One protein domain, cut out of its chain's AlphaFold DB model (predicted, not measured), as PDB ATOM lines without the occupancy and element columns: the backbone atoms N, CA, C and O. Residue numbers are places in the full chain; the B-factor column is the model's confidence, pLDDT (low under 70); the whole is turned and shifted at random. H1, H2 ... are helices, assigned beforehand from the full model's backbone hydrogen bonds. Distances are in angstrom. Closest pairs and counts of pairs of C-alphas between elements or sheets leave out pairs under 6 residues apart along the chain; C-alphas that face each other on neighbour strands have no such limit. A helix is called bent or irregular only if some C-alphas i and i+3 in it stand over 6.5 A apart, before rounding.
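Overview. This is residues 510 to 667 of the 668 residues of a protein of Actinomyces radicidentis (UniProt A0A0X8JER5). This is a long, slender bundle of helices laid lengthwise: the long arm H2b runs along most of the rod, with H1 beside its first part, H3 folding back beside its last part, and H5 packing along it and reaching H3. The short H4 packs on the first part of H5, and H2a, the other arm of the bent helix H2, makes a corner with H2b towards one end; at the other end, residues 591 to 596 stick out. H1, H2b, H3 and H5 form an up-and-down bundle, each running against the one before it in the chain. The printed part has 158 residues with five named helices, H1 to H5 in order, and no named strand; it is all helix. The whole is loose, with a radius of gyration of the C-alphas of 19.8 A, and spans 71 by 28 by 21 A.

Along the chain. Find C-alpha 510 at (-37.854, 22.522, 61.460); from there H1 runs 41.7 A to residue 538. H2, residues 547 to 592, was assigned as one helix by its hydrogen bonds but is bent: C-alphas 556 and 559 are 7.3 A apart. Read it as H2a, residues 547 to 556, and H2b, residues 559 to 592, which runs 49.7 A to C-alpha 592 at (-53.130, 8.256, 50.024). Next come H3, residues 595 to 611, 24.9 A, and H4, residues 621 to 634, 20.3 A. H5, residues 636 to 665, runs 43.6 A to C-alpha 665 at (-45.737, 20.484, 37.970); it is irregular, with C-alphas 637 and 640 7.2 A apart.

Arrangement. Look first at Phe 522 and Ala 567, the closest C-alphas of H1 and H2b at 4.8 A; these touch at a shallow tilt of 27 degrees, opposite ways. H2a stands at a steep tilt of 53 degrees to H2b and forms a hairpin with H1, closest at Ala 536 and Ala 553, C-alphas 4.9 A apart. H2b and H3 form a hairpin, closest at the C-alphas of Thr 589 and Thr 598, 6.1 A. H5 touches H2b with residues 641 to 655 alone, the same way at 15 degrees, a shallow tilt; the closest C-alphas, of Ala 568 and Met 648, are 6.0 A apart. H5 touches H3 at Ala 609 and Ala 659, closest C-alphas 5.0 A apart. H4 and H5 form a hairpin, closest at the C-alphas of Ser 632 and Arg 639, 4.7 A. H1 and H3 are apart. Every O i to N i+4 pair is within hydrogen-bond range in H1, H2a, H2b and H3; H4 has 9 of 10 and H5 24 of 26.

Size, cuts and confidence. The C-alphas farthest apart, of Asn 543 and Gln 593, are 71.4 A apart. The printed part has no cut, and no link is long. Mean pLDDT of the printed part is 72.9; look for values under 70 at residues 582 to 626 and 656 to 667, among others.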
ATOM      1  N   PRO A 510     -39.316  22.455  61.417       72.06
ATOM      2  CA  PRO A 510     -37.854  22.522  61.460       72.06
ATOM      3  C   PRO A 510     -37.207  22.914  60.127       72.06
ATOM      4  O   PRO A 510     -36.341  23.790  60.147       72.06
ATOM      5  N   ASP A 511     -37.647  22.371  58.991       71.62
ATOM      6  CA  ASP A 511     -36.945  22.573  57.713       71.62
ATOM      7  C   ASP A 511     -37.166  23.973  57.157       71.62
ATOM      8  O   ASP A 511     -36.222  24.645  56.743       71.62
ATOM      9  N   MET A 512     -38.390  24.489  57.268       67.94
ATOM     10  CA  MET A 512     -38.687  25.877  56.912       67.94
ATOM     11  C   MET A 512     -37.959  26.878  57.809       67.94
ATOM     12  O   MET A 512     -37.468  27.900  57.327       67.94
ATOM     13  N   ARG A 513     -37.817  26.585  59.110       76.50
ATOM     14  CA  ARG A 513     -37.023  27.425  60.021       76.50
ATOM     15  C   ARG A 513     -35.530  27.359  59.706       76.50
ATOM     16  O   ARG A 513     -34.864  28.392  59.769       76.50
ATOM     17  N   ALA A 514     -35.010  26.184  59.357       79.00
ATOM     18  CA  ALA A 514     -33.619  26.001  58.956       79.00
ATOM     19  C   ALA A 514     -33.314  26.715  57.631       79.00
ATOM     20  O   ALA A 514     -32.290  27.396  57.523       79.00
ATOM     21  N   LEU A 515     -34.226  26.634  56.658       80.12
ATOM     22  CA  LEU A 515     -34.130  27.357  55.396       80.12
ATOM     23  C   LEU A 515     -34.157  28.868  55.629       80.12
ATOM     24  O   LEU A 515     -33.299  29.575  55.107       80.12
ATOM     25  N   GLN A 516     -35.083  29.363  56.452       77.06
ATOM     26  CA  GLN A 516     -35.194  30.792  56.733       77.06
ATOM     27  C   GLN A 516     -33.970  31.333  57.483       77.06
ATOM     28  O   GLN A 516     -33.411  32.351  57.082       77.06
ATOM     29  N   ALA A 517     -33.474  30.612  58.491       80.38
ATOM     30  CA  ALA A 517     -32.244  30.979  59.188       80.38
ATOM     31  C   ALA A 517     -31.022  30.986  58.248       80.38
ATOM     32  O   ALA A 517     -30.177  31.878  58.333       80.38
ATOM     33  N   SER A 518     -30.942  30.018  57.328       81.12
ATOM     34  CA  SER A 518     -29.865  29.946  56.332       81.12
ATOM     35  C   SER A 518     -29.981  31.052  55.281       81.12
ATOM     36  O   SER A 518     -28.965  31.602  54.860       81.12
ATOM     37  N   ALA A 519     -31.202  31.428  54.892       78.31
ATOM     38  CA  ALA A 519     -31.468  32.525  53.965       78.31
ATOM     39  C   ALA A 519     -31.113  33.886  54.583       78.31
ATOM     40  O   ALA A 519     -30.440  34.690  53.937       78.31
ATOM     41  N   ASP A 520     -31.472  34.115  55.849       77.88
ATOM     42  CA  ASP A 520     -31.110  35.329  56.591       77.88
ATOM     43  C   ASP A 520     -29.586  35.441  56.766       77.88
ATOM     44  O   ASP A 520     -28.994  36.507  56.554       77.88
ATOM     45  N   ALA A 521     -28.920  34.327  57.095       82.62
ATOM     46  CA  ALA A 521     -27.464  34.262  57.189       82.62
ATOM     47  C   ALA A 521     -26.793  34.518  55.830       82.62
ATOM     48  O   ALA A 521     -25.818  35.272  55.751       82.62
ATOM     49  N   PHE A 522     -27.322  33.941  54.750       85.12
ATOM     50  CA  PHE A 522     -26.847  34.169  53.388       85.12
ATOM     51  C   PHE A 522     -27.009  35.626  52.955       85.12
ATOM     52  O   PHE A 522     -26.050  36.208  52.449       85.12
ATOM     53  N   ALA A 523     -28.165  36.243  53.203       78.50
ATOM     54  CA  ALA A 523     -28.410  37.646  52.885       78.50
ATOM     55  C   ALA A 523     -27.443  38.564  53.651       78.50
ATOM     56  O   ALA A 523     -26.708  39.345  53.047       78.50
ATOM     57  N   SER A 524     -27.348  38.393  54.974       81.62
ATOM     58  CA  SER A 524     -26.484  39.220  55.823       81.62
ATOM     59  C   SER A 524     -24.996  39.087  55.476       81.62
ATOM     60  O   SER A 524     -24.270  40.084  55.416       81.62
ATOM     61  N   THR A 525     -24.519  37.866  55.218       86.75
ATOM     62  CA  THR A 525     -23.110  37.627  54.860       86.75
ATOM     63  C   THR A 525     -22.783  38.077  53.440       86.75
ATOM     64  O   THR A 525     -21.677  38.572  53.210       86.75
ATOM     65  N   SER A 526     -23.737  37.977  52.509       81.94
ATOM     66  CA  SER A 526     -23.604  38.507  51.150       81.94
ATOM     67  C   SER A 526     -23.514  40.030  51.157       81.94
ATOM     68  O   SER A 526     -22.584  40.574  50.564       81.94
ATOM     69  N   ASP A 527     -24.380  40.719  51.905       80.44
ATOM     70  CA  ASP A 527     -24.325  42.177  52.068       80.44
ATOM     71  C   ASP A 527     -23.000  42.622  52.697       80.44
ATOM     72  O   ASP A 527     -22.320  43.519  52.189       80.44
ATOM     73  N   ALA A 528     -22.572  41.945  53.766       85.00
ATOM     74  CA  ALA A 528     -21.295  42.224  54.415       85.00
ATOM     75  C   ALA A 528     -20.106  41.995  53.469       85.00
ATOM     76  O   ALA A 528     -19.142  42.765  53.476       85.00
ATOM     77  N   PHE A 529     -20.147  40.951  52.640       90.38
ATOM     78  CA  PHE A 529     -19.124  40.708  51.631       90.38
ATOM     79  C   PHE A 529     -19.121  41.787  50.545       90.38
ATOM     80  O   PHE A 529     -18.049  42.314  50.238       90.38
ATOM     81  N   MET A 530     -20.285  42.156  50.010       84.75
ATOM     82  CA  MET A 530     -20.411  43.162  48.955       84.75
ATOM     83  C   MET A 530     -19.977  44.553  49.423       84.75
ATOM     84  O   MET A 530     -19.256  45.240  48.694       84.75
ATOM     85  N   GLU A 531     -20.311  44.951  50.652       86.56
ATOM     86  CA  GLU A 531     -19.880  46.242  51.196       86.56
ATOM     87  C   GLU A 531     -18.364  46.259  51.447       86.56
ATOM     88  O   GLU A 531     -17.671  47.193  51.042       86.56
ATOM     89  N   ARG A 532     -17.796  45.168  51.985       88.81
ATOM     90  CA  ARG A 532     -16.335  45.028  52.140       88.81
ATOM     91  C   ARG A 532     -15.604  45.009  50.807       88.81
ATOM     92  O   ARG A 532     -14.518  45.578  50.696       88.81
ATOM     93  N   PHE A 533     -16.184  44.370  49.796       86.94
ATOM     94  CA  PHE A 533     -15.661  44.385  48.438       86.94
ATOM     95  C   PHE A 533     -15.640  45.809  47.880       86.94
ATOM     96  O   PHE A 533     -14.601  46.271  47.406       86.94
ATOM     97  N   LYS A 534     -16.742  46.548  48.017       85.19
ATOM     98  CA  LYS A 534     -16.860  47.943  47.584       85.19
ATOM     99  C   LYS A 534     -15.857  48.861  48.291       85.19
ATOM    100  O   LYS A 534     -15.135  49.586  47.608       85.19
ATOM    101  N   GLU A 535     -15.727  48.781  49.616       85.88
ATOM    102  CA  GLU A 535     -14.708  49.508  50.396       85.88
ATOM    103  C   GLU A 535     -13.276  49.165  49.939       85.88
ATOM    104  O   GLU A 535     -12.405  50.034  49.789       85.88
ATOM    105  N   ALA A 536     -13.008  47.880  49.687       84.62
ATOM    106  CA  ALA A 536     -11.697  47.403  49.263       84.62
ATOM    107  C   ALA A 536     -11.315  47.895  47.860       84.62
ATOM    108  O   ALA A 536     -10.142  48.187  47.632       84.62
ATOM    109  N   ILE A 537     -12.284  48.034  46.952       81.50
ATOM    110  CA  ILE A 537     -12.073  48.600  45.615       81.50
ATOM    111  C   ILE A 537     -11.951  50.132  45.670       81.50
ATOM    112  O   ILE A 537     -11.060  50.690  45.032       81.50
ATOM    113  N   GLN A 538     -12.772  50.822  46.467       81.69
ATOM    114  CA  GLN A 538     -12.728  52.288  46.612       81.69
ATOM    115  C   GLN A 538     -11.456  52.801  47.305       81.69
ATOM    116  O   GLN A 538     -11.032  53.929  47.068       81.69
ATOM    117  N   SER A 539     -10.819  51.969  48.132       77.12
ATOM    118  CA  SER A 539      -9.539  52.281  48.785       77.12
ATOM    119  C   SER A 539      -8.316  52.157  47.863       77.12
ATOM    120  O   SER A 539      -7.193  52.430  48.295       77.12
ATOM    121  N   ILE A 540      -8.496  51.765  46.595       78.31
ATOM    122  CA  ILE A 540      -7.416  51.719  45.603       78.31
ATOM    123  C   ILE A 540      -7.155  53.146  45.075       78.31
ATOM    124  O   ILE A 540      -8.079  53.787  44.573       78.31
ATOM    125  N   PRO A 541      -5.913  53.669  45.148       71.44
ATOM    126  CA  PRO A 541      -5.595  55.021  44.688       71.44
ATOM    127  C   PRO A 541      -5.913  55.226  43.198       71.44
ATOM    128  O   PRO A 541      -5.466  54.452  42.352       71.44
ATOM    129  N   GLN A 542      -6.611  56.316  42.858       62.62
ATOM    130  CA  GLN A 542      -7.023  56.600  41.472       62.62
ATOM    131  C   GLN A 542      -5.861  56.920  40.513       62.62
ATOM    132  O   GLN A 542      -6.031  56.848  39.300       62.62
ATOM    133  N   ASN A 543      -4.661  57.200  41.034       57.78
ATOM    134  CA  ASN A 543      -3.482  57.548  40.230       57.78
ATOM    135  C   ASN A 543      -2.653  56.328  39.766       57.78
ATOM    136  O   ASN A 543      -1.528  56.495  39.298       57.78
ATOM    137  N   GLY A 544      -3.195  55.110  39.880       57.94
ATOM    138  CA  GLY A 544      -2.619  53.897  39.294       57.94
ATOM    139  C   GLY A 544      -2.922  52.638  40.107       57.94
ATOM    140  O   GLY A 544      -2.488  52.505  41.251       57.94
ATOM    141  N   VAL A 545      -3.627  51.677  39.501       66.69
ATOM    142  CA  VAL A 545      -3.931  50.381  40.125       66.69
ATOM    143  C   VAL A 545      -2.670  49.511  40.123       66.69
ATOM    144  O   VAL A 545      -2.292  48.947  39.098       66.69
ATOM    145  N   SER A 546      -1.995  49.397  41.268       74.62
ATOM    146  CA  SER A 546      -0.839  48.505  41.413       74.62
ATOM    147  C   SER A 546      -1.266  47.087  41.813       74.62
ATOM    148  O   SER A 546      -2.226  46.890  42.562       74.62
ATOM    149  N   SER A 547      -0.508  46.075  41.375       72.31
ATOM    150  CA  SER A 547      -0.738  44.673  41.772       72.31
ATOM    151  C   SER A 547      -0.690  44.479  43.296       72.31
ATOM    152  O   SER A 547      -1.386  43.618  43.834       72.31
ATOM    153  N   ALA A 548       0.104  45.287  44.008       77.88
ATOM    154  CA  ALA A 548       0.197  45.254  45.465       77.88
ATOM    155  C   ALA A 548      -1.080  45.791  46.140       77.88
ATOM    156  O   ALA A 548      -1.568  45.183  47.091       77.88
ATOM    157  N   ALA A 549      -1.668  46.871  45.610       77.81
ATOM    158  CA  ALA A 549      -2.932  47.416  46.110       77.81
ATOM    159  C   ALA A 549      -4.093  46.422  45.924       77.81
ATOM    160  O   ALA A 549      -4.860  46.196  46.857       77.81
ATOM    161  N   LEU A 550      -4.160  45.755  44.766       80.19
ATOM    162  CA  LEU A 550      -5.156  44.715  44.475       80.19
ATOM    163  C   LEU A 550      -4.988  43.453  45.333       80.19
ATOM    164  O   LEU A 550      -5.974  42.805  45.678       80.19
ATOM    165  N   THR A 551      -3.752  43.093  45.684       82.38
ATOM    166  CA  THR A 551      -3.475  41.951  46.572       82.38
ATOM    167  C   THR A 551      -3.859  42.280  48.015       82.38
ATOM    168  O   THR A 551      -4.472  41.466  48.697       82.38
ATOM    169  N   SER A 552      -3.569  43.503  48.467       83.06
ATOM    170  CA  SER A 552      -3.990  43.988  49.785       83.06
ATOM    171  C   SER A 552      -5.517  44.085  49.898       83.06
ATOM    172  O   SER A 552      -6.082  43.660  50.903       83.06
ATOM    173  N   ALA A 553      -6.197  44.574  48.853       84.38
ATOM    174  CA  ALA A 553      -7.657  44.587  48.766       84.38
ATOM    175  C   ALA A 553      -8.244  43.167  48.830       84.38
ATOM    176  O   ALA A 553      -9.142  42.926  49.630       84.38
ATOM    177  N   ALA A 554      -7.679  42.214  48.077       85.62
ATOM    178  CA  ALA A 554      -8.083  40.806  48.115       85.62
ATOM    179  C   ALA A 554      -7.914  40.175  49.511       85.62
ATOM    180  O   ALA A 554      -8.778  39.436  49.970       85.62
ATOM    181  N   HIS A 555      -6.833  40.502  50.225       87.50
ATOM    182  CA  HIS A 555      -6.611  39.985  51.575       87.50
ATOM    183  C   HIS A 555      -7.615  40.548  52.597       87.50
ATOM    184  O   HIS A 555      -8.059  39.822  53.481       87.50
ATOM    185  N   ARG A 556      -8.022  41.821  52.456       87.12
ATOM    186  CA  ARG A 556      -9.027  42.454  53.335       87.12
ATOM    187  C   ARG A 556     -10.422  41.841  53.201       87.12
ATOM    188  O   ARG A 556     -11.157  41.822  54.182       87.12
ATOM    189  N   ILE A 557     -10.781  41.362  52.010       91.75
ATOM    190  CA  ILE A 557     -12.107  40.784  51.731       91.75
ATOM    191  C   ILE A 557     -12.170  39.273  51.975       91.75
ATOM    192  O   ILE A 557     -13.256  38.710  51.998       91.75
ATOM    193  N   GLU A 558     -11.033  38.597  52.165       91.56
ATOM    194  CA  GLU A 558     -10.983  37.137  52.310       91.56
ATOM    195  C   GLU A 558     -11.850  36.587  53.466       91.56
ATOM    196  O   GLU A 558     -12.525  35.577  53.255       91.56
ATOM    197  N   PRO A 559     -11.912  37.213  54.661       93.19
ATOM    198  CA  PRO A 559     -12.766  36.719  55.741       93.19
ATOM    199  C   PRO A 559     -14.262  36.800  55.415       93.19
ATOM    200  O   PRO A 559     -14.984  35.827  55.627       93.19
ATOM    201  N   SER A 560     -14.729  37.929  54.865       90.31
ATOM    202  CA  SER A 560     -16.135  38.086  54.470       90.31
ATOM    203  C   SER A 560     -16.485  37.199  53.276       90.31
ATOM    204  O   SER A 560     -17.568  36.626  53.243       90.31
ATOM    205  N   ARG A 561     -15.537  36.993  52.353       93.88
ATOM    206  CA  ARG A 561     -15.665  36.053  51.236       93.88
ATOM    207  C   ARG A 561     -15.915  34.622  51.718       93.88
ATOM    208  O   ARG A 561     -16.855  33.983  51.263       93.88
ATOM    209  N   ARG A 562     -15.101  34.119  52.657       91.62
ATOM    210  CA  ARG A 562     -15.271  32.764  53.220       91.62
ATOM    211  C   ARG A 562     -16.579  32.606  53.986       91.62
ATOM    212  O   ARG A 562     -17.217  31.566  53.870       91.62
ATOM    213  N   ALA A 563     -16.968  33.622  54.758       89.94
ATOM    214  CA  ALA A 563     -18.240  33.611  55.477       89.94
ATOM    215  C   ALA A 563     -19.419  33.475  54.504       89.94
ATOM    216  O   ALA A 563     -20.321  32.679  54.737       89.94
ATOM    217  N   ALA A 564     -19.366  34.190  53.384       85.88
ATOM    218  CA  ALA A 564     -20.434  34.166  52.409       85.88
ATOM    219  C   ALA A 564     -20.428  32.901  51.522       85.88
ATOM    220  O   ALA A 564     -21.494  32.382  51.202       85.88
ATOM    221  N   ASP A 565     -19.256  32.323  51.216       85.44
ATOM    222  CA  ASP A 565     -19.162  30.978  50.619       85.44
ATOM    223  C   ASP A 565     -19.820  29.915  51.513       85.44
ATOM    224  O   ASP A 565     -20.535  29.055  51.001       85.44
ATOM    225  N   SER A 566     -19.565  29.976  52.827       90.62
ATOM    226  CA  SER A 566     -20.124  29.042  53.811       90.62
ATOM    227  C   SER A 566     -21.633  29.214  53.966       90.62
ATOM    228  O   SER A 566     -22.341  28.223  54.117       90.62
ATOM    229  N   ALA A 567     -22.132  30.451  53.940       85.62
ATOM    230  CA  ALA A 567     -23.565  30.712  54.009       85.62
ATOM    231  C   ALA A 567     -24.290  30.249  52.733       85.62
ATOM    232  O   ALA A 567     -25.395  29.725  52.819       85.62
ATOM    233  N   ALA A 568     -23.649  30.369  51.562       82.00
ATOM    234  CA  ALA A 568     -24.176  29.826  50.308       82.00
ATOM    235  C   ALA A 568     -24.295  28.292  50.349       82.00
ATOM    236  O   ALA A 568     -25.298  27.747  49.894       82.00
ATOM    237  N   ASP A 569     -23.308  27.596  50.930       85.62
ATOM    238  CA  ASP A 569     -23.363  26.137  51.114       85.62
ATOM    239  C   ASP A 569     -24.470  25.727  52.094       85.62
ATOM    240  O   ASP A 569     -25.233  24.804  51.816       85.62
ATOM    241  N   GLN A 570     -24.599  26.432  53.222       87.62
ATOM    242  CA  GLN A 570     -25.651  26.174  54.213       87.62
ATOM    243  C   GLN A 570     -27.050  26.369  53.624       87.62
ATOM    244  O   GLN A 570     -27.913  25.516  53.814       87.62
ATOM    245  N   LEU A 571     -27.252  27.445  52.857       83.88
ATOM    246  CA  LEU A 571     -28.511  27.699  52.164       83.88
ATOM    247  C   LEU A 571     -28.818  26.618  51.120       83.88
ATOM    248  O   LEU A 571     -29.943  26.126  51.067       83.88
ATOM    249  N   SER A 572     -27.820  26.207  50.332       82.25
ATOM    250  CA  SER A 572     -27.984  25.139  49.340       82.25
ATOM    251  C   SER A 572     -28.356  23.801  49.983       82.25
ATOM    252  O   SER A 572     -29.200  23.086  49.449       82.25
ATOM    253  N   ASN A 573     -27.754  23.463  51.126       83.81
ATOM    254  CA  ASN A 573     -28.048  22.224  51.848       83.81
ATOM    255  C   ASN A 573     -29.438  22.256  52.495       83.81
ATOM    256  O   ASN A 573     -30.173  21.279  52.400       83.81
ATOM    257  N   ALA A 574     -29.819  23.383  53.107       82.19
ATOM    258  CA  ALA A 574     -31.156  23.555  53.673       82.19
ATOM    259  C   ALA A 574     -32.247  23.465  52.591       82.19
ATOM    260  O   ALA A 574     -33.304  22.890  52.828       82.19
ATOM    261  N   TRP A 575     -31.975  23.985  51.389       81.94
ATOM    262  CA  TRP A 575     -32.873  23.840  50.244       81.94
ATOM    263  C   TRP A 575     -32.973  22.395  49.750       81.94
ATOM    264  O   TRP A 575     -34.076  21.930  49.496       81.94
ATOM    265  N   ALA A 576     -31.850  21.680  49.633       78.19
ATOM    266  CA  ALA A 576     -31.845  20.285  49.191       78.19
ATOM    267  C   ALA A 576     -32.637  19.370  50.140       78.19
ATOM    268  O   ALA A 576     -33.391  18.523  49.673       78.19
ATOM    269  N   GLN A 577     -32.513  19.590  51.453       80.06
ATOM    270  CA  GLN A 577     -33.299  18.869  52.456       80.06
ATOM    271  C   GLN A 577     -34.802  19.134  52.284       80.06
ATOM    272  O   GLN A 577     -35.593  18.200  52.209       80.06
ATOM    273  N   LEU A 578     -35.189  20.407  52.132       76.38
ATOM    274  CA  LEU A 578     -36.587  20.774  51.914       76.38
ATOM    275  C   LEU A 578     -37.142  20.187  50.603       76.38
ATOM    276  O   LEU A 578     -38.287  19.754  50.567       76.38
ATOM    277  N   ASP A 579     -36.350  20.166  49.531       72.12
ATOM    278  CA  ASP A 579     -36.726  19.597  48.229       72.12
ATOM    279  C   ASP A 579     -36.965  18.076  48.311       72.12
ATOM    280  O   ASP A 579     -37.931  17.562  47.736       72.12
ATOM    281  N   GLU A 580     -36.150  17.360  49.092       75.12
ATOM    282  CA  GLU A 580     -36.321  15.931  49.369       75.12
ATOM    283  C   GLU A 580     -37.613  15.658  50.156       75.12
ATOM    284  O   GLU A 580     -38.410  14.797  49.770       75.12
ATOM    285  N   ASP A 581     -37.863  16.429  51.215       70.81
ATOM    286  CA  ASP A 581     -39.054  16.267  52.049       70.81
ATOM    287  C   ASP A 581     -40.335  16.683  51.303       70.81
ATOM    288  O   ASP A 581     -41.360  16.006  51.412       70.81
ATOM    289  N   LEU A 582     -40.278  17.711  50.444       68.38
ATOM    290  CA  LEU A 582     -41.367  18.082  49.528       68.38
ATOM    291  C   LEU A 582     -41.674  16.953  48.536       68.38
ATOM    292  O   LEU A 582     -42.839  16.612  48.315       68.38
ATOM    293  N   THR A 583     -40.636  16.331  47.975       69.56
ATOM    294  CA  THR A 583     -40.776  15.188  47.063       69.56
ATOM    295  C   THR A 583     -41.409  13.988  47.767       69.56
ATOM    296  O   THR A 583     -42.335  13.365  47.228       69.56
ATOM    297  N   ARG A 584     -40.967  13.685  48.993       69.81
ATOM    298  CA  ARG A 584     -41.529  12.620  49.834       69.81
ATOM    299  C   ARG A 584     -43.003  12.883  50.138       69.81
ATOM    300  O   ARG A 584     -43.840  12.008  49.926       69.81
ATOM    301  N   ALA A 585     -43.344  14.109  50.518       65.69
ATOM    302  CA  ALA A 585     -44.702  14.501  50.868       65.69
ATOM    303  C   ALA A 585     -45.676  14.442  49.672       65.69
ATOM    304  O   ALA A 585     -46.784  13.914  49.797       65.69
ATOM    305  N   VAL A 586     -45.262  14.909  48.487       64.38
ATOM    306  CA  VAL A 586     -46.050  14.792  47.242       64.38
ATOM    307  C   VAL A 586     -46.268  13.324  46.861       64.38
ATOM    308  O   VAL A 586     -47.366  12.944  46.446       64.38
ATOM    309  N   THR A 587     -45.249  12.483  47.039       64.50
ATOM    310  CA  THR A 587     -45.328  11.043  46.755       64.50
ATOM    311  C   THR A 587     -46.316  10.348  47.692       64.50
ATOM    312  O   THR A 587     -47.228   9.668  47.222       64.50
ATOM    313  N   LEU A 588     -46.207  10.589  49.000       62.12
ATOM    314  CA  LEU A 588     -47.095  10.011  50.014       62.12
ATOM    315  C   LEU A 588     -48.555  10.470  49.844       62.12
ATOM    316  O   LEU A 588     -49.481   9.672  49.987       62.12
ATOM    317  N   THR A 589     -48.777  11.725  49.443       59.38
ATOM    318  CA  THR A 589     -50.129  12.272  49.227       59.38
ATOM    319  C   THR A 589     -50.802  11.676  47.981       59.38
ATOM    320  O   THR A 589     -52.004  11.404  47.991       59.38
ATOM    321  N   ARG A 590     -50.036  11.389  46.915       58.66
ATOM    322  CA  ARG A 590     -50.541  10.676  45.724       58.66
ATOM    323  C   ARG A 590     -50.917   9.224  46.019       58.66
ATOM    324  O   ARG A 590     -51.848   8.712  45.400       58.66
ATOM    325  N   VAL A 591     -50.215   8.577  46.949       53.50
ATOM    326  CA  VAL A 591     -50.506   7.207  47.402       53.50
ATOM    327  C   VAL A 591     -51.763   7.167  48.278       53.50
ATOM    328  O   VAL A 591     -52.570   6.254  48.134       53.50
ATOM    329  N   ALA A 592     -51.978   8.181  49.123       54.62
ATOM    330  CA  ALA A 592     -53.130   8.256  50.024       54.62
ATOM    331  C   ALA A 592     -54.482   8.529  49.322       54.62
ATOM    332  O   ALA A 592     -55.527   8.283  49.915       54.62
ATOM    333  N   GLN A 593     -54.478   9.038  48.080       53.53
ATOM    334  CA  GLN A 593     -55.679   9.417  47.305       53.53
ATOM    335  C   GLN A 593     -56.678  10.329  48.058       53.53
ATOM    336  O   GLN A 593     -57.872  10.322  47.753       53.53
ATOM    337  N   ASP A 594     -56.206  11.147  49.009       52.41
ATOM    338  CA  ASP A 594     -57.039  12.085  49.775       52.41
ATOM    339  C   ASP A 594     -57.065  13.488  49.113       52.41
ATOM    340  O   ASP A 594     -56.034  14.178  49.054       52.41
ATOM    341  N   PRO A 595     -58.232  13.962  48.629       52.19
ATOM    342  CA  PRO A 595     -58.364  15.273  47.993       52.19
ATOM    343  C   PRO A 595     -58.105  16.464  48.931       52.19
ATOM    344  O   PRO A 595     -57.633  17.506  48.472       52.19
ATOM    345  N   GLY A 596     -58.413  16.342  50.227       55.41
ATOM    346  CA  GLY A 596     -58.223  17.414  51.208       55.41
ATOM    347  C   GLY A 596     -56.750  17.619  51.552       55.41
ATOM    348  O   GLY A 596     -56.270  18.752  51.630       55.41
ATOM    349  N   LEU A 597     -56.017  16.514  51.661       56.28
ATOM    350  CA  LEU A 597     -54.581  16.498  51.937       56.28
ATOM    351  C   LEU A 597     -53.771  16.999  50.728       56.28
ATOM    352  O   LEU A 597     -52.826  17.772  50.877       56.28
ATOM    353  N   THR A 598     -54.229  16.673  49.515       55.50
ATOM    354  CA  THR A 598     -53.673  17.201  48.257       55.50
ATOM    355  C   THR A 598     -53.801  18.726  48.160       55.50
ATOM    356  O   THR A 598     -52.846  19.403  47.774       55.50
ATOM    357  N   ALA A 599     -54.948  19.292  48.547       60.78
ATOM    358  CA  ALA A 599     -55.170  20.738  48.521       60.78
ATOM    359  C   ALA A 599     -54.307  21.489  49.553       60.78
ATOM    360  O   ALA A 599     -53.717  22.519  49.226       60.78
ATOM    361  N   ALA A 600     -54.184  20.952  50.771       59.53
ATOM    362  CA  ALA A 600     -53.325  21.519  51.813       59.53
ATOM    363  C   ALA A 600     -51.834  21.480  51.423       59.53
ATOM    364  O   ALA A 600     -51.095  22.434  51.672       59.53
ATOM    365  N   MET A 601     -51.396  20.408  50.751       61.88
ATOM    366  CA  MET A 601     -50.031  20.287  50.229       61.88
ATOM    367  C   MET A 601     -49.753  21.321  49.132       61.88
ATOM    368  O   MET A 601     -48.735  22.010  49.167       61.88
ATOM    369  N   LEU A 602     -50.682  21.481  48.185       60.16
ATOM    370  CA  LEU A 602     -50.594  22.480  47.115       60.16
ATOM    371  C   LEU A 602     -50.434  23.905  47.659       60.16
ATOM    372  O   LEU A 602     -49.652  24.688  47.112       60.16
ATOM    373  N   GLU A 603     -51.132  24.238  48.744       64.44
ATOM    374  CA  GLU A 603     -51.013  25.532  49.421       64.44
ATOM    375  C   GLU A 603     -49.632  25.713  50.075       64.44
ATOM    376  O   GLU A 603     -48.993  26.751  49.881       64.44
ATOM    377  N   ALA A 604     -49.127  24.687  50.770       61.38
ATOM    378  CA  ALA A 604     -47.813  24.712  51.410       61.38
ATOM    379  C   ALA A 604     -46.670  24.871  50.390       61.38
ATOM    380  O   ALA A 604     -45.823  25.754  50.547       61.38
ATOM    381  N   VAL A 605     -46.674  24.096  49.299       60.53
ATOM    382  CA  VAL A 605     -45.636  24.204  48.257       60.53
ATOM    383  C   VAL A 605     -45.718  25.546  47.524       60.53
ATOM    384  O   VAL A 605     -44.691  26.165  47.237       60.53
ATOM    385  N   SER A 606     -46.927  26.058  47.279       62.78
ATOM    386  CA  SER A 606     -47.117  27.377  46.659       62.78
ATOM    387  C   SER A 606     -46.609  28.521  47.544       62.78
ATOM    388  O   SER A 606     -46.071  29.504  47.026       62.78
ATOM    389  N   ALA A 607     -46.733  28.401  48.868       64.56
ATOM    390  CA  ALA A 607     -46.192  29.371  49.816       64.56
ATOM    391  C   ALA A 607     -44.651  29.392  49.804       64.56
ATOM    392  O   ALA A 607     -44.057  30.472  49.794       64.56
ATOM    393  N   VAL A 608     -44.007  28.219  49.718       60.28
ATOM    394  CA  VAL A 608     -42.543  28.090  49.573       60.28
ATOM    395  C   VAL A 608     -42.071  28.654  48.230       60.28
ATOM    396  O   VAL A 608     -41.149  29.462  48.181       60.28
ATOM    397  N   ALA A 609     -42.738  28.318  47.125       57.91
ATOM    398  CA  ALA A 609     -42.399  28.874  45.813       57.91
ATOM    399  C   ALA A 609     -42.615  30.401  45.744       57.91
ATOM    400  O   ALA A 609     -41.917  31.115  45.018       57.91
ATOM    401  N   GLY A 610     -43.575  30.925  46.510       61.28
ATOM    402  CA  GLY A 610     -43.839  32.355  46.639       61.28
ATOM    403  C   GLY A 610     -42.766  33.121  47.420       61.28
ATOM    404  O   GLY A 610     -42.475  34.263  47.060       61.28
ATOM    405  N   SER A 611     -42.162  32.511  48.445       60.25
ATOM    406  CA  SER A 611     -41.160  33.158  49.307       60.25
ATOM    407  C   SER A 611     -39.778  33.297  48.654       60.25
ATOM    408  O   SER A 611     -39.007  34.173  49.038       60.25
ATOM    409  N   VAL A 612     -39.489  32.507  47.613       57.78
ATOM    410  CA  VAL A 612     -38.218  32.522  46.855       57.78
ATOM    411  C   VAL A 612     -38.187  33.616  45.759       57.78
ATOM    412  O   VAL A 612     -37.193  33.787  45.051       57.78
ATOM    413  N   LYS A 613     -39.250  34.420  45.601       55.19
ATOM    414  CA  LYS A 613     -39.321  35.485  44.580       55.19
ATOM    415  C   LYS A 613     -38.489  36.719  44.967       55.19
ATOM    416  O   LYS A 613     -38.858  37.467  45.864       55.19
ATOM    417  N   LEU A 614     -37.417  36.989  44.216       53.41
ATOM    418  CA  LEU A 614     -36.431  38.055  44.491       53.41
ATOM    419  C   LEU A 614     -36.657  39.403  43.769       53.41
ATOM    420  O   LEU A 614     -35.801  40.286  43.822       53.41
ATOM    421  N   GLY A 615     -37.810  39.616  43.129       56.47
ATOM    422  CA  GLY A 615     -38.214  40.940  42.629       56.47
ATOM    423  C   GLY A 615     -37.232  41.589  41.633       56.47
ATOM    424  O   GLY A 615     -36.893  40.999  40.611       56.47
ATOM    425  N   GLU A 616     -36.797  42.828  41.905       45.72
ATOM    426  CA  GLU A 616     -35.993  43.688  41.003       45.72
ATOM    427  C   GLU A 616     -34.581  43.161  40.662       45.72
ATOM    428  O   GLU A 616     -33.956  43.652  39.714       45.72
ATOM    429  N   LEU A 617     -34.075  42.161  41.395       54.50
ATOM    430  CA  LEU A 617     -32.783  41.515  41.129       54.50
ATOM    431  C   LEU A 617     -32.781  40.735  39.806       54.50
ATOM    432  O   LEU A 617     -31.760  40.709  39.120       54.50
ATOM    433  N   ASP A 618     -33.924  40.186  39.391       53.31
ATOM    434  CA  ASP A 618     -34.068  39.328  38.206       53.31
ATOM    435  C   ASP A 618     -33.617  39.984  36.901       53.31
ATOM    436  O   ASP A 618     -32.930  39.372  36.079       53.31
ATOM    437  N   ALA A 619     -33.961  41.258  36.723       58.28
ATOM    438  CA  ALA A 619     -33.580  42.019  35.539       58.28
ATOM    439  C   ALA A 619     -32.076  42.351  35.511       58.28
ATOM    440  O   ALA A 619     -31.536  42.701  34.461       58.28
ATOM    441  N   GLN A 620     -31.394  42.248  36.656       59.09
ATOM    442  CA  GLN A 620     -30.004  42.667  36.841       59.09
ATOM    443  C   GLN A 620     -29.021  41.489  36.841       59.09
ATOM    444  O   GLN A 620     -27.836  41.705  36.592       59.09
ATOM    445  N   ILE A 621     -29.485  40.247  37.032       65.50
ATOM    446  CA  ILE A 621     -28.650  39.029  37.036       65.50
ATOM    447  C   ILE A 621     -27.745  38.923  35.788       65.50
ATOM    448  O   ILE A 621     -26.540  38.732  35.965       65.50
ATOM    449  N   PRO A 622     -28.233  39.089  34.538       65.19
ATOM    450  CA  PRO A 622     -27.362  38.983  33.362       65.19
ATOM    451  C   PRO A 622     -26.281  40.069  33.327       65.19
ATOM    452  O   PRO A 622     -25.169  39.842  32.854       65.19
ATOM    453  N   VAL A 623     -26.594  41.257  33.852       68.81
ATOM    454  CA  VAL A 623     -25.657  42.384  33.939       68.81
ATOM    455  C   VAL A 623     -24.599  42.117  35.011       68.81
ATOM    456  O   VAL A 623     -23.413  42.350  34.772       68.81
ATOM    457  N   LEU A 624     -25.008  41.576  36.160       67.38
ATOM    458  CA  LEU A 624     -24.120  41.198  37.257       67.38
ATOM    459  C   LEU A 624     -23.158  40.077  36.845       67.38
ATOM    460  O   LEU A 624     -21.966  40.181  37.123       67.38
ATOM    461  N   ASP A 625     -23.615  39.054  36.117       68.31
ATOM    462  CA  ASP A 625     -22.738  37.955  35.688       68.31
ATOM    463  C   ASP A 625     -21.656  38.415  34.691       68.31
ATOM    464  O   ASP A 625     -20.486  38.022  34.789       68.31
ATOM    465  N   VAL A 626     -22.003  39.342  33.787       69.69
ATOM    466  CA  VAL A 626     -21.033  39.984  32.883       69.69
ATOM    467  C   VAL A 626     -20.008  40.810  33.670       69.69
ATOM    468  O   VAL A 626     -18.806  40.722  33.397       69.69
ATOM    469  N   GLN A 627     -20.444  41.576  34.673       70.50
ATOM    470  CA  GLN A 627     -19.553  42.375  35.523       70.50
ATOM    471  C   GLN A 627     -18.614  41.499  36.374       70.50
ATOM    472  O   GLN A 627     -17.413  41.779  36.454       70.50
ATOM    473  N   ILE A 628     -19.112  40.393  36.936       77.44
ATOM    474  CA  ILE A 628     -18.316  39.387  37.667       77.44
ATOM    475  C   ILE A 628     -17.263  38.748  36.743       77.44
ATOM    476  O   ILE A 628     -16.096  38.569  37.122       77.44
ATOM    477  N   GLY A 629     -17.641  38.454  35.495       68.06
ATOM    478  CA  GLY A 629     -16.727  37.951  34.470       68.06
ATOM    479  C   GLY A 629     -15.581  38.922  34.168       68.06
ATOM    480  O   GLY A 629     -14.418  38.518  34.125       68.06
ATOM    481  N   GLN A 630     -15.879  40.216  34.034       70.88
ATOM    482  CA  GLN A 630     -14.872  41.252  33.767       70.88
ATOM    483  C   GLN A 630     -13.888  41.433  34.936       70.88
ATOM    484  O   GLN A 630     -12.683  41.558  34.708       70.88
ATOM    485  N   LEU A 631     -14.353  41.350  36.189       68.38
ATOM    486  CA  LEU A 631     -13.494  41.413  37.384       68.38
ATOM    487  C   LEU A 631     -12.432  40.298  37.415       68.38
ATOM    488  O   LEU A 631     -11.281  40.538  37.791       68.38
ATOM    489  N   SER A 632     -12.792  39.098  36.953       63.44
ATOM    490  CA  SER A 632     -11.905  37.924  36.897       63.44
ATOM    491  C   SER A 632     -10.764  38.066  35.879       63.44
ATOM    492  O   SER A 632      -9.701  37.443  36.024       63.44
ATOM    493  N   VAL A 633     -10.987  38.884  34.843       67.25
ATOM    494  CA  VAL A 633     -10.037  39.160  33.755       67.25
ATOM    495  C   VAL A 633      -9.060  40.274  34.141       67.25
ATOM    496  O   VAL A 633      -7.886  40.205  33.784       67.25
ATOM    497  N   LEU A 634      -9.516  41.262  34.917       64.81
ATOM    498  CA  LEU A 634      -8.725  42.439  35.291       64.81
ATOM    499  C   LEU A 634      -7.612  42.143  36.311       64.81
ATOM    500  O   LEU A 634      -6.563  42.783  36.264       64.81
ATOM    501  N   SER A 635      -7.796  41.181  37.225       70.62
ATOM    502  CA  SER A 635      -6.756  40.817  38.200       70.62
ATOM    503  C   SER A 635      -6.837  39.368  38.672       70.62
ATOM    504  O   SER A 635      -7.886  38.886  39.095       70.62
ATOM    505  N   ARG A 636      -5.679  38.693  38.728       77.75
ATOM    506  CA  ARG A 636      -5.559  37.342  39.302       77.75
ATOM    507  C   ARG A 636      -5.908  37.297  40.791       77.75
ATOM    508  O   ARG A 636      -6.432  36.283  41.238       77.75
ATOM    509  N   SER A 637      -5.646  38.372  41.539       79.25
ATOM    510  CA  SER A 637      -5.889  38.425  42.988       79.25
ATOM    511  C   SER A 637      -7.371  38.544  43.353       79.25
ATOM    512  O   SER A 637      -7.741  38.192  44.465       79.25
ATOM    513  N   LEU A 638      -8.221  39.013  42.431       81.25
ATOM    514  CA  LEU A 638      -9.662  39.192  42.657       81.25
ATOM    515  C   LEU A 638     -10.513  38.026  42.135       81.25
ATOM    516  O   LEU A 638     -11.709  37.977  42.412       81.25
ATOM    517  N   ARG A 639      -9.913  37.052  41.437       83.44
ATOM    518  CA  ARG A 639     -10.619  35.851  40.952       83.44
ATOM    519  C   ARG A 639     -11.374  35.094  42.049       83.44
ATOM    520  O   ARG A 639     -12.503  34.704  41.775       83.44
ATOM    521  N   PRO A 640     -10.830  34.901  43.270       86.25
ATOM    522  CA  PRO A 640     -11.578  34.229  44.332       86.25
ATOM    523  C   PRO A 640     -12.852  34.984  44.723       86.25
ATOM    524  O   PRO A 640     -13.888  34.369  44.929       86.25
ATOM    525  N   ALA A 641     -12.803  36.319  44.770       85.50
ATOM    526  CA  ALA A 641     -13.974  37.139  45.072       85.50
ATOM    527  C   ALA A 641     -15.038  37.037  43.969       85.50
ATOM    528  O   ALA A 641     -16.215  36.881  44.272       85.50
ATOM    529  N   ALA A 642     -14.622  37.047  42.700       82.81
ATOM    530  CA  ALA A 642     -15.529  36.839  41.574       82.81
ATOM    531  C   ALA A 642     -16.144  35.426  41.565       82.81
ATOM    532  O   ALA A 642     -17.321  35.270  41.253       82.81
ATOM    533  N   ALA A 643     -15.380  34.400  41.956       83.75
ATOM    534  CA  ALA A 643     -15.891  33.041  42.114       83.75
ATOM    535  C   ALA A 643     -16.959  32.953  43.215       83.75
ATOM    536  O   ALA A 643     -18.004  32.351  42.992       83.75
ATOM    537  N   THR A 644     -16.744  33.611  44.358       87.06
ATOM    538  CA  THR A 644     -17.738  33.707  45.440       87.06
ATOM    539  C   THR A 644     -19.006  34.442  44.994       87.06
ATOM    540  O   THR A 644     -20.101  33.935  45.217       87.06
ATOM    541  N   MET A 645     -18.890  35.568  44.275       85.62
ATOM    542  CA  MET A 645     -20.056  36.272  43.707       85.62
ATOM    543  C   MET A 645     -20.853  35.387  42.743       85.62
ATOM    544  O   MET A 645     -22.082  35.385  42.760       85.62
ATOM    545  N   ARG A 646     -20.156  34.603  41.914       84.44
ATOM    546  CA  ARG A 646     -20.793  33.650  41.001       84.44
ATOM    547  C   ARG A 646     -21.472  32.504  41.742       84.44
ATOM    548  O   ARG A 646     -22.565  32.107  41.360       84.44
ATOM    549  N   LYS A 647     -20.849  31.994  42.804       84.19
ATOM    550  CA  LYS A 647     -21.435  30.962  43.664       84.19
ATOM    551  C   LYS A 647     -22.748  31.446  44.281       84.19
ATOM    552  O   LYS A 647     -23.751  30.769  44.121       84.19
ATOM    553  N   MET A 648     -22.763  32.641  44.878       84.12
ATOM    554  CA  MET A 648     -23.982  33.262  45.423       84.12
ATOM    555  C   MET A 648     -25.093  33.373  44.375       84.12
ATOM    556  O   MET A 648     -26.235  33.007  44.640       84.12
ATOM    557  N   LEU A 649     -24.747  33.852  43.173       80.25
ATOM    558  CA  LEU A 649     -25.692  34.011  42.070       80.25
ATOM    559  C   LEU A 649     -26.284  32.665  41.634       80.25
ATOM    560  O   LEU A 649     -27.495  32.552  41.454       80.25
ATOM    561  N   ASN A 650     -25.437  31.643  41.508       78.75
ATOM    562  CA  ASN A 650     -25.852  30.301  41.117       78.75
ATOM    563  C   ASN A 650     -26.741  29.648  42.181       78.75
ATOM    564  O   ASN A 650     -27.765  29.083  41.822       78.75
ATOM    565  N   THR A 651     -26.395  29.755  43.470       80.44
ATOM    566  CA  THR A 651     -27.214  29.219  44.572       80.44
ATOM    567  C   THR A 651     -28.638  29.762  44.496       80.44
ATOM    568  O   THR A 651     -29.600  28.997  44.500       80.44
ATOM    569  N   VAL A 652     -28.778  31.076  44.314       75.06
ATOM    570  CA  VAL A 652     -30.078  31.738  44.163       75.06
ATOM    571  C   VAL A 652     -30.827  31.273  42.904       75.06
ATOM    572  O   VAL A 652     -32.026  30.999  42.960       75.06
ATOM    573  N   GLN A 653     -30.138  31.157  41.764       72.56
ATOM    574  CA  GLN A 653     -30.747  30.704  40.508       72.56
ATOM    575  C   GLN A 653     -31.229  29.251  40.567       72.56
ATOM    576  O   GLN A 653     -32.315  28.955  40.072       72.56
ATOM    577  N   SER A 654     -30.450  28.354  41.169       72.44
ATOM    578  CA  SER A 654     -30.798  26.937  41.296       72.44
ATOM    579  C   SER A 654     -32.045  26.738  42.155       72.44
ATOM    580  O   SER A 654     -32.955  26.016  41.748       72.44
ATOM    581  N   MET A 655     -32.137  27.432  43.294       73.62
ATOM    582  CA  MET A 655     -33.323  27.384  44.158       73.62
ATOM    583  C   MET A 655     -34.571  27.884  43.428       73.62
ATOM    584  O   MET A 655     -35.629  27.258  43.483       73.62
ATOM    585  N   ARG A 656     -34.436  28.979  42.671       69.62
ATOM    586  CA  ARG A 656     -35.521  29.524  41.855       69.62
ATOM    587  C   ARG A 656     -35.997  28.538  40.790       69.62
ATOM    588  O   ARG A 656     -37.199  28.342  40.651       69.62
ATOM    589  N   GLN A 657     -35.079  27.947  40.030       67.62
ATOM    590  CA  GLN A 657     -35.435  27.006  38.970       67.62
ATOM    591  C   GLN A 657     -36.166  25.785  39.545       67.62
ATOM    592  O   GLN A 657     -37.152  25.332  38.960       67.62
ATOM    593  N   SER A 658     -35.737  25.302  40.716       68.62
ATOM    594  CA  SER A 658     -36.437  24.233  41.436       68.62
ATOM    595  C   SER A 658     -37.851  24.667  41.846       68.62
ATOM    596  O   SER A 658     -38.826  23.987  41.537       68.62
ATOM    597  N   ALA A 659     -38.003  25.859  42.435       66.88
ATOM    598  CA  ALA A 659     -39.303  26.403  42.837       66.88
ATOM    599  C   ALA A 659     -40.272  26.633  41.654       66.88
ATOM    600  O   ALA A 659     -41.468  26.356  41.763       66.88
ATOM    601  N   GLU A 660     -39.777  27.111  40.508       63.41
ATOM    602  CA  GLU A 660     -40.568  27.263  39.277       63.41
ATOM    603  C   GLU A 660     -41.003  25.903  38.709       63.41
ATOM    604  O   GLU A 660     -42.138  25.761  38.253       63.41
ATOM    605  N   THR A 661     -40.137  24.888  38.798       63.75
ATOM    606  CA  THR A 661     -40.444  23.510  38.386       63.75
ATOM    607  C   THR A 661     -41.568  22.920  39.235       63.75
ATOM    608  O   THR A 661     -42.528  22.375  38.688       63.75
ATOM    609  N   TRP A 662     -41.518  23.110  40.557       62.41
ATOM    610  CA  TRP A 662     -42.607  22.727  41.459       62.41
ATOM    611  C   TRP A 662     -43.911  23.454  41.126       62.41
ATOM    612  O   TRP A 662     -44.947  22.813  40.967       62.41
ATOM    613  N   SER A 663     -43.865  24.775  40.933       57.91
ATOM    614  CA  SER A 663     -45.051  25.554  40.557       57.91
ATOM    615  C   SER A 663     -45.671  25.095  39.233       57.91
ATOM    616  O   SER A 663     -46.891  25.163  39.094       57.91
ATOM    617  N   HIS A 664     -44.863  24.663  38.261       57.66
ATOM    618  CA  HIS A 664     -45.350  24.179  36.971       57.66
ATOM    619  C   HIS A 664     -45.973  22.783  37.089       57.66
ATOM    620  O   HIS A 664     -47.099  22.579  36.636       57.66
ATOM    621  N   ASN A 665     -45.287  21.863  37.769       52.34
ATOM    622  CA  ASN A 665     -45.737  20.484  37.970       52.34
ATOM    623  C   ASN A 665     -47.013  20.378  38.814       52.34
ATOM    624  O   ASN A 665     -47.760  19.425  38.661       52.34
ATOM    625  N   LEU A 666     -47.266  21.346  39.696       53.09
ATOM    626  CA  LEU A 666     -48.474  21.401  40.523       53.09
ATOM    627  C   LEU A 666     -49.684  22.025  39.807       53.09
ATOM    628  O   LEU A 666     -50.807  21.932  40.296       53.09
ATOM    629  N   SER A 667     -49.454  22.688  38.669       46.03
ATOM    630  CA  SER A 667     -50.498  23.295  37.829       46.03
ATOM    631  C   SER A 667     -50.926  22.423  36.640       46.03
ATOM    632  O   SER A 667     -51.886  22.775  35.949       46.03
TER     633      SER A 667